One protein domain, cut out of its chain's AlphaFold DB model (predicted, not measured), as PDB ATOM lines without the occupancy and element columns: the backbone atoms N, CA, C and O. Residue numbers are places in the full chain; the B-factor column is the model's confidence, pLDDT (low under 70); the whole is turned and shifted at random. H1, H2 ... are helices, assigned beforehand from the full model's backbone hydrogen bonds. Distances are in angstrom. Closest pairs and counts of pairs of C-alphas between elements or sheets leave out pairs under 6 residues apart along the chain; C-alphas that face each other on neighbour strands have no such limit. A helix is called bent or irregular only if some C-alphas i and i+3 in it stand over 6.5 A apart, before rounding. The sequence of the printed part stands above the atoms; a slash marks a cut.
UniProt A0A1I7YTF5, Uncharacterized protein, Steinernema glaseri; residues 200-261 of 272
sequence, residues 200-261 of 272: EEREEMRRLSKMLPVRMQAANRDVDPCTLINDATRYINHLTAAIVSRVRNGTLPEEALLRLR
ATOM      1  N   GLU A 200     -38.680  22.377   2.464       95.25
ATOM      2  CA  GLU A 200     -38.169  21.295   1.616       95.25
ATOM      3  C   GLU A 200     -36.639  21.297   1.583       95.25
ATOM      4  O   GLU A 200     -36.019  20.281   1.887       95.25
ATOM      5  N   GLU A 201     -36.018  22.457   1.341       92.56
ATOM      6  CA  GLU A 201     -34.555  22.595   1.371       92.56
ATOM      7  C   GLU A 201     -33.981  22.218   2.740       92.56
ATOM      8  O   GLU A 201     -32.955  21.550   2.824       92.56
ATOM      9  N   ARG A 202     -34.647  22.600   3.836       90.94
ATOM     10  CA  ARG A 202     -34.196  22.242   5.188       90.94
ATOM     11  C   ARG A 202     -34.263  20.735   5.441       90.94
ATOM     12  O   ARG A 202     -33.379  20.200   6.114       90.94
ATOM     13  N   GLU A 203     -35.296  20.061   4.942       93.50
ATOM     14  CA  GLU A 203     -35.400  18.604   5.049       93.50
ATOM     15  C   GLU A 203     -34.289  17.919   4.255       93.50
ATOM     16  O   GLU A 203     -33.613  17.033   4.783       93.50
ATOM     17  N   GLU A 204     -34.031  18.389   3.033       94.69
ATOM     18  CA  GLU A 204     -32.963  17.843   2.198       94.69
ATOM     19  C   GLU A 204     -31.586  18.068   2.830       94.69
ATOM     20  O   GLU A 204     -30.771  17.149   2.886       94.69
ATOM     21  N   MET A 205     -31.342  19.234   3.435       92.88
ATOM     22  CA  MET A 205     -30.107  19.482   4.187       92.88
ATOM     23  C   MET A 205     -29.969  18.541   5.389       92.88
ATOM     24  O   MET A 205     -28.882  18.017   5.651       92.88
ATOM     25  N   ARG A 206     -31.064  18.239   6.099       92.12
ATOM     26  CA  ARG A 206     -31.031  17.249   7.185       92.12
ATOM     27  C   ARG A 206     -30.725  15.853   6.646       92.12
ATOM     28  O   ARG A 206     -29.916  15.141   7.246       92.12
ATOM     29  N   ARG A 207     -31.327  15.456   5.526       94.56
ATOM     30  CA  ARG A 207     -31.033  14.183   4.857       94.56
ATOM     31  C   ARG A 207     -29.561  14.110   4.442       94.56
ATOM     32  O   ARG A 207     -28.900  13.125   4.769       94.56
ATOM     33  N   LEU A 208     -29.033  15.163   3.820       94.44
ATOM     34  CA  LEU A 208     -27.630  15.275   3.423       94.44
ATOM     35  C   LEU A 208     -26.689  15.120   4.620       94.44
ATOM     36  O   LEU A 208     -25.745  14.335   4.551       94.44
ATOM     37  N   SER A 209     -26.993  15.776   5.745       93.75
ATOM     38  CA  SER A 209     -26.182  15.667   6.963       93.75
ATOM     39  C   SER A 209     -26.063  14.223   7.465       93.75
ATOM     40  O   SER A 209     -24.980  13.807   7.865       93.75
ATOM     41  N   LYS A 210     -27.131  13.417   7.365       94.44
ATOM     42  CA  LYS A 210     -27.140  12.006   7.791       94.44
ATOM     43  C   LYS A 210     -26.323  11.089   6.875       94.44
ATOM     44  O   LYS A 210     -25.915  10.021   7.318       94.44
ATOM     45  N   MET A 211     -26.088  11.485   5.621       95.38
ATOM     46  CA  MET A 211     -25.289  10.708   4.659       95.38
ATOM     47  C   MET A 211     -23.777  10.915   4.830       95.38
ATOM     48  O   MET A 211     -22.985  10.142   4.289       95.38
ATOM     49  N   LEU A 212     -23.359  11.946   5.567       94.81
ATOM     50  CA  LEU A 212     -21.946  12.199   5.839       94.81
ATOM     51  C   LEU A 212     -21.410  11.274   6.944       94.81
ATOM     52  O   LEU A 212     -22.179  10.796   7.775       94.81
ATOM     53  N   PRO A 213     -20.087  11.033   7.013       95.06
ATOM     54  CA  PRO A 213     -19.478  10.264   8.098       95.06
ATOM     55  C   PRO A 213     -19.803  10.850   9.475       95.06
ATOM     56  O   PRO A 213     -19.807  12.069   9.627       95.06
ATOM     57  N   VAL A 214     -19.971  10.006  10.501       92.31
ATOM     58  CA  VAL A 214     -20.370  10.406  11.876       92.31
ATOM     59  C   VAL A 214     -19.551  11.584  12.421       92.31
ATOM     60  O   VAL A 214     -20.108  12.528  12.978       92.31
ATOM     61  N   ARG A 215     -18.234  11.586  12.172       90.38
ATOM     62  CA  ARG A 215     -17.316  12.677  12.554       90.38
ATOM     63  C   ARG A 215     -17.698  14.046  11.969       90.38
ATOM     64  O   ARG A 215     -17.435  15.067  12.588       90.38
ATOM     65  N   MET A 216     -18.316  14.065  10.790       89.44
ATOM     66  CA  MET A 216     -18.792  15.269  10.107       89.44
ATOM     67  C   MET A 216     -20.239  15.605  10.490       89.44
ATOM     68  O   MET A 216     -20.629  16.761  10.405       89.44
ATOM     69  N   GLN A 217     -21.034  14.638  10.957       89.38
ATOM     70  CA  GLN A 217     -22.422  14.884  11.369       89.38
ATOM     71  C   GLN A 217     -22.508  15.756  12.628       89.38
ATOM     72  O   GLN A 217     -23.337  16.661  12.696       89.38
ATOM     73  N   ALA A 218     -21.646  15.502  13.622       77.50
ATOM     74  CA  ALA A 218     -21.632  16.258  14.878       77.50
ATOM     75  C   ALA A 218     -21.292  17.740  14.664       77.50
ATOM     76  O   ALA A 218     -21.865  18.605  15.319       77.50
ATOM     77  N   ALA A 219     -20.414  18.019  13.698       76.88
ATOM     78  CA  ALA A 219     -20.031  19.373  13.335       76.88
ATOM     79  C   ALA A 219     -21.140  20.134  12.600       76.88
ATOM     80  O   ALA A 219     -21.054  21.344  12.546       76.88
ATOM     81  N   ASN A 220     -22.166  19.465  12.057       76.19
ATOM     82  CA  ASN A 220     -23.109  20.051  11.097       76.19
ATOM     83  C   ASN A 220     -24.557  20.194  11.614       76.19
ATOM     84  O   ASN A 220     -25.461  20.454  10.821       76.19
ATOM     85  N   ARG A 221     -24.814  20.033  12.922       68.94
ATOM     86  CA  ARG A 221     -26.187  20.087  13.471       68.94
ATOM     87  C   ARG A 221     -26.846  21.470  13.386       68.94
ATOM     88  O   ARG A 221     -28.045  21.525  13.141       68.94
ATOM     89  N   ASP A 222     -26.059  22.542  13.498       72.25
ATOM     90  CA  ASP A 222     -26.534  23.939  13.492       72.25
ATOM     91  C   ASP A 222     -25.731  24.839  12.533       72.25
ATOM     92  O   ASP A 222     -25.669  26.058  12.690       72.25
ATOM     93  N   VAL A 223     -25.054  24.236  11.555       74.88
ATOM     94  CA  VAL A 223     -24.101  24.947  10.698       74.88
ATOM     95  C   VAL A 223     -24.768  25.540   9.459       74.88
ATOM     96  O   VAL A 223     -25.740  25.009   8.924       74.88
ATOM     97  N   ASP A 224     -24.201  26.661   9.003       87.38
ATOM     98  CA  ASP A 224     -24.508  27.326   7.739       87.38
ATOM     99  C   ASP A 224     -24.635  26.310   6.582       87.38
ATOM    100  O   ASP A 224     -23.697  25.529   6.363       87.38
ATOM    101  N   PRO A 225     -25.745  26.313   5.813       89.44
ATOM    102  CA  PRO A 225     -25.950  25.403   4.687       89.44
ATOM    103  C   PRO A 225     -24.768  25.348   3.716       89.44
ATOM    104  O   PRO A 225     -24.451  24.277   3.197       89.44
ATOM    105  N   CYS A 226     -24.075  26.469   3.503       90.19
ATOM    106  CA  CYS A 226     -22.905  26.507   2.630       90.19
ATOM    107  C   CYS A 226     -21.774  25.591   3.117       90.19
ATOM    108  O   CYS A 226     -21.098  24.955   2.308       90.19
ATOM    109  N   THR A 227     -21.568  25.490   4.430       91.25
ATOM    110  CA  THR A 227     -20.514  24.638   4.993       91.25
ATOM    111  C   THR A 227     -20.879  23.168   4.848       91.25
ATOM    112  O   THR A 227     -20.036  22.389   4.408       91.25
ATOM    113  N   LEU A 228     -22.140  22.800   5.111       92.75
ATOM    114  CA  LEU A 228     -22.603  21.424   4.933       92.75
ATOM    115  C   LEU A 228     -22.468  20.970   3.469       92.75
ATOM    116  O   LEU A 228     -22.011  19.856   3.208       92.75
ATOM    117  N   ILE A 229     -22.811  21.836   2.510       94.31
ATOM    118  CA  ILE A 229     -22.638  21.548   1.078       94.31
ATOM    119  C   ILE A 229     -21.153  21.362   0.741       94.31
ATOM    120  O   ILE A 229     -20.793  20.376   0.102       94.31
ATOM    121  N   ASN A 230     -20.277  22.255   1.213       94.81
ATOM    122  CA  ASN A 230     -18.833  22.143   0.985       94.81
ATOM    123  C   ASN A 230     -18.250  20.842   1.559       94.81
ATOM    124  O   ASN A 230     -17.428  20.182   0.918       94.81
ATOM    125  N   ASP A 231     -18.685  20.463   2.756       94.25
ATOM    126  CA  ASP A 231     -18.301  19.219   3.413       94.25
ATOM    127  C   ASP A 231     -18.780  17.991   2.629       94.25
ATOM    128  O   ASP A 231     -18.005  17.052   2.416       94.25
ATOM    129  N   ALA A 232     -20.012  18.021   2.119       95.62
ATOM    130  CA  ALA A 232     -20.530  16.974   1.250       95.62
ATOM    131  C   ALA A 232     -19.728  16.855  -0.052       95.62
ATOM    132  O   ALA A 232     -19.327  15.750  -0.426       95.62
ATOM    133  N   THR A 233     -19.404  17.974  -0.705       97.00
ATOM    134  CA  THR A 233     -18.564  17.981  -1.911       97.00
ATOM    135  C   THR A 233     -17.182  17.386  -1.640       97.00
ATOM    136  O   THR A 233     -16.696  16.559  -2.416       97.00
ATOM    137  N   ARG A 234     -16.546  17.744  -0.517       96.38
ATOM    138  CA  ARG A 234     -15.254  17.162  -0.115       96.38
ATOM    139  C   ARG A 234     -15.348  15.656   0.091       96.38
ATOM    140  O   ARG A 234     -14.453  14.930  -0.340       96.38
ATOM    141  N   TYR A 235     -16.418  15.188   0.730       97.06
ATOM    142  CA  TYR A 235     -16.611  13.765   0.971       97.06
ATOM    143  C   TYR A 235     -16.829  12.983  -0.330       97.06
ATOM    144  O   TYR A 235     -16.199  11.943  -0.518       97.06
ATOM    145  N   ILE A 236     -17.622  13.515  -1.266       97.56
ATOM    146  CA  ILE A 236     -17.797  12.929  -2.604       97.56
ATOM    147  C   ILE A 236     -16.444  12.803  -3.309       97.56
ATOM    148  O   ILE A 236     -16.080  11.711  -3.737       97.56
ATOM    149  N   ASN A 237     -15.654  13.877  -3.346       97.75
ATOM    150  CA  ASN A 237     -14.336  13.858  -3.985       97.75
ATOM    151  C   ASN A 237     -13.399  12.818  -3.353       97.75
ATOM    152  O   ASN A 237     -12.657  12.136  -4.063       97.75
ATOM    153  N   HIS A 238     -13.446  12.665  -2.028       97.00
ATOM    154  CA  HIS A 238     -12.679  11.640  -1.325       97.00
ATOM    155  C   HIS A 238     -13.111  10.220  -1.721       97.00
ATOM    156  O   HIS A 238     -12.255   9.384  -2.013       97.00
ATOM    157  N   LEU A 239     -14.420   9.955  -1.783       96.56
ATOM    158  CA  LEU A 239     -14.949   8.664  -2.230       96.56
ATOM    159  C   LEU A 239     -14.549   8.365  -3.677       96.56
ATOM    160  O   LEU A 239     -14.065   7.271  -3.963       96.56
ATOM    161  N   THR A 240     -14.678   9.340  -4.578       96.56
ATOM    162  CA  THR A 240     -14.265   9.196  -5.978       96.56
ATOM    163  C   THR A 240     -12.776   8.881  -6.086       96.56
ATOM    164  O   THR A 240     -12.403   7.938  -6.781       96.56
ATOM    165  N   ALA A 241     -11.919   9.603  -5.359       96.81
ATOM    166  CA  ALA A 241     -10.480   9.345  -5.350       96.81
ATOM    167  C   ALA A 241     -10.149   7.936  -4.829       96.81
ATOM    168  O   ALA A 241      -9.324   7.235  -5.423       96.81
ATOM    169  N   ALA A 242     -10.821   7.491  -3.763       96.19
ATOM    170  CA  ALA A 242     -10.640   6.154  -3.207       96.19
ATOM    171  C   ALA A 242     -11.065   5.054  -4.194       96.19
ATOM    172  O   ALA A 242     -10.335   4.079  -4.375       96.19
ATOM    173  N   ILE A 243     -12.203   5.223  -4.873       94.19
ATOM    174  CA  ILE A 243     -12.682   4.282  -5.894       94.19
ATOM    175  C   ILE A 243     -11.701   4.227  -7.066       94.19
ATOM    176  O   ILE A 243     -11.261   3.140  -7.434       94.19
ATOM    177  N   VAL A 244     -11.299   5.380  -7.610       94.62
ATOM    178  CA  VAL A 244     -10.328   5.451  -8.716       94.62
ATOM    179  C   VAL A 244      -9.011   4.774  -8.336       94.62
ATOM    180  O   VAL A 244      -8.462   4.017  -9.135       94.62
ATOM    181  N   SER A 245      -8.521   4.992  -7.112       96.81
ATOM    182  CA  SER A 245      -7.317   4.319  -6.620       96.81
ATOM    183  C   SER A 245      -7.496   2.803  -6.558       96.81
ATOM    184  O   SER A 245      -6.611   2.074  -6.996       96.81
ATOM    185  N   ARG A 246      -8.630   2.308  -6.048       95.56
ATOM    186  CA  ARG A 246      -8.890   0.861  -5.953       95.56
ATOM    187  C   ARG A 246      -9.015   0.203  -7.320       95.56
ATOM    188  O   ARG A 246      -8.466  -0.878  -7.512       95.56
ATOM    189  N   VAL A 247      -9.671   0.873  -8.266       93.12
ATOM    190  CA  VAL A 247      -9.785   0.426  -9.662       93.12
ATOM    191  C   VAL A 247      -8.406   0.329 -10.307       93.12
ATOM    192  O   VAL A 247      -8.072  -0.710 -10.867       93.12
ATOM    193  N   ARG A 248      -7.576   1.371 -10.181       93.56
ATOM    194  CA  ARG A 248      -6.207   1.366 -10.725       93.56
ATOM    195  C   ARG A 248      -5.330   0.278 -10.109       93.56
ATOM    196  O   ARG A 248      -4.503  -0.289 -10.809       93.56
ATOM    197  N   ASN A 249      -5.538  -0.021  -8.830       96.19
ATOM    198  CA  ASN A 249      -4.787  -1.046  -8.111       96.19
ATOM    199  C   ASN A 249      -5.356  -2.464  -8.302       96.19
ATOM    200  O   ASN A 249      -4.799  -3.399  -7.739       96.19
ATOM    201  N   GLY A 250      -6.482  -2.641  -9.006       94.50
ATOM    202  CA  GLY A 250      -7.148  -3.944  -9.126       94.50
ATOM    203  C   GLY A 250      -7.679  -4.503  -7.798       94.50
ATOM    204  O   GLY A 250      -7.887  -5.701  -7.674       94.50
ATOM    205  N   THR A 251      -7.891  -3.646  -6.795       96.12
ATOM    206  CA  THR A 251      -8.355  -4.029  -5.441       96.12
ATOM    207  C   THR A 251      -9.845  -3.756  -5.232       96.12
ATOM    208  O   THR A 251     -10.342  -3.784  -4.105       96.12
ATOM    209  N   LEU A 252     -10.570  -3.426  -6.304       92.31
ATOM    210  CA  LEU A 252     -12.017  -3.280  -6.234       92.31
ATOM    211  C   LEU A 252     -12.661  -4.680  -6.169       92.31
ATOM    212  O   LEU A 252     -12.311  -5.512  -7.003       92.31
ATOM    213  N   PRO A 253     -13.590  -4.943  -5.230       90.44
ATOM    214  CA  PRO A 253     -14.258  -6.240  -5.126       90.44
ATOM    215  C   PRO A 253     -14.968  -6.633  -6.425       90.44
ATOM    216  O   PRO A 253     -15.548  -5.777  -7.106       90.44
ATOM    217  N   GLU A 254     -14.947  -7.922  -6.756       87.50
ATOM    218  CA  GLU A 254     -15.541  -8.444  -7.988       87.50
ATOM    219  C   GLU A 254     -17.051  -8.177  -8.049       87.50
ATOM    220  O   GLU A 254     -17.571  -7.795  -9.098       87.50
ATOM    221  N   GLU A 255     -17.748  -8.230  -6.914       89.44
ATOM    222  CA  GLU A 255     -19.182  -7.942  -6.824       89.44
ATOM    223  C   GLU A 255     -19.495  -6.497  -7.237       89.44
ATOM    224  O   GLU A 255     -20.530  -6.222  -7.848       89.44
ATOM    225  N   ALA A 256     -18.590  -5.560  -6.936       87.62
ATOM    226  CA  ALA A 256     -18.728  -4.171  -7.356       87.62
ATOM    227  C   ALA A 256     -18.489  -4.011  -8.866       87.62
ATOM    228  O   ALA A 256     -19.187  -3.231  -9.512       87.62
ATOM    229  N   LEU A 257     -17.554  -4.773  -9.442       84.06
ATOM    230  CA  LEU A 257     -17.310  -4.792 -10.888       84.06
ATOM    231  C   LEU A 257     -18.482  -5.416 -11.657       84.06
ATOM    232  O   LEU A 257     -18.867  -4.897 -12.705       84.06
ATOM    233  N   LEU A 258     -19.084  -6.485 -11.131       87.06
ATOM    234  CA  LEU A 258     -20.254  -7.138 -11.725       87.06
ATOM    235  C   LEU A 258     -21.472  -6.207 -11.757       87.06
ATOM    236  O   LEU A 258     -22.155  -6.129 -12.776       87.06
ATOM    237  N   ARG A 259     -21.697  -5.423 -10.693       86.69
ATOM    238  CA  ARG A 259     -22.768  -4.409 -10.656       86.69
ATOM    239  C   ARG A 259     -22.599  -3.303 -11.696       86.69
ATOM    240  O   ARG A 259     -23.597  -2.772 -12.162       86.69
ATOM    241  N   LEU A 260     -21.364  -2.961 -12.064       81.94
ATOM    242  CA  LEU A 260     -21.092  -1.986 -13.125       81.94
ATOM    243  C   LEU A 260     -21.273  -2.575 -14.532       81.94
ATOM    244  O   LEU A 260     -21.456  -1.823 -15.484       81.94
ATOM    245  N   ARG A 261     -21.185  -3.905 -14.671       79.88
ATOM    246  CA  ARG A 261     -21.310  -4.618 -15.951       79.88
ATOM    247  C   ARG A 261     -22.735  -5.027 -16.291       79.88
ATOM    248  O   ARG A 261     -23.007  -5.277 -17.459       79.88
TER     249      ARG A 261
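This is residues 200 to 261 of the 272 residues of an uncharacterized protein of Steinernema glaseri (UniProt A0A1I7YTF5). One long helix, H3, forms a spine with parts at its two ends and a bare stretch between them: the two shorter helices H1 and H2 gather at its first part, and past its last residue the chain turns off to a small helix, H4, which touches no other helix. The frame is open, and residues 237 to 242 of H3 stand free. The printed part has 62 residues with four named helices in the order H1, H2, H3, H4 and no named strand, and its class is all helix. The whole is loose, with a radius of gyration of the C-alphas of 15.0 A. The C-alphas span 41 by 20 by 17 A along their three main axes, and H3 makes the long one.

H1, residues 200 to 211, is followed after a tight link of 2 residues by H2, residues 214 to 220. The two form a helical hairpin, at a shallow tilt of 31 degrees and running opposite ways. They only just touch, with 3 pairs of C-alphas within 8 A, and H1 touches H2 with residues 209 to 210 alone. The closest C-alphas are those of Ser 209 and Gln 217, 5.8 A apart. H3, residues 225 to 248, comes after a tight link of 4 residues. H1 touches H3 at a steep tilt of 41 degrees, and the two run the same way. H1 touches H3 with residues 205 to 209 alone, H3 touches H1 with residues 225 to 232 alone, and the closest C-alphas are those of Ser 209 and Leu 228, 7.1 A apart. H2 and H3 are close but not clearly touching, with the C-alphas of Asn 220 and Leu 228 the closest at 6.3 A. Their lines stand at a shallow tilt of 25 degrees, and they run opposite ways. A tight link of 5 residues then leads from H3 to H4, residues 254 to 261. H4 is apart from H1, from H2 and also from H3. In the backbones of H1, H3 and H4, every O i to N i+4 pair is within hydrogen-bond range. In H2 this holds for 1 of 3 such pairs, and 2 of its 4 O i to N i+3 pairs are within range.

H1 runs from Glu 200, whose C-alpha is at (-38.169, 21.295, 1.616), to Met 211, and its first and last C-alphas are 16.9 A apart. H2 runs from Val 214 to Asn 220 and measures 10.1 A from first to last C-alpha. It is neither bent nor irregular, but only just: C-alphas 215 and 218 are 6.1 A apart. H3, the longest helix with 24 residues, begins at Pro 225, with its C-alpha at (-25.950, 25.403, 4.687), and ends at Arg 248, 34.7 A away between C-alphas. H4 runs from Glu 254 to Arg 261, a length of 10.6 A between first and last C-alpha, and C-alpha 261 is at (-21.310, -4.618, -15.951).

The two C-alphas farthest apart are those of Glu 200 and Gly 250, at 41.4 A. The first and last printed C-alphas, of Glu 200 and Arg 261, are 35.6 A apart. The printed part has no cut, and its three links are tight. In the full chain of 272 residues it begins at residue 200 and ends at residue 261. The mean pLDDT of the printed part is 91.0. One printed residue, Arg 221 between H2 and H3, is under 70. H3 has a mean pLDDT of 95, while H2 has 85 and H4 has 86.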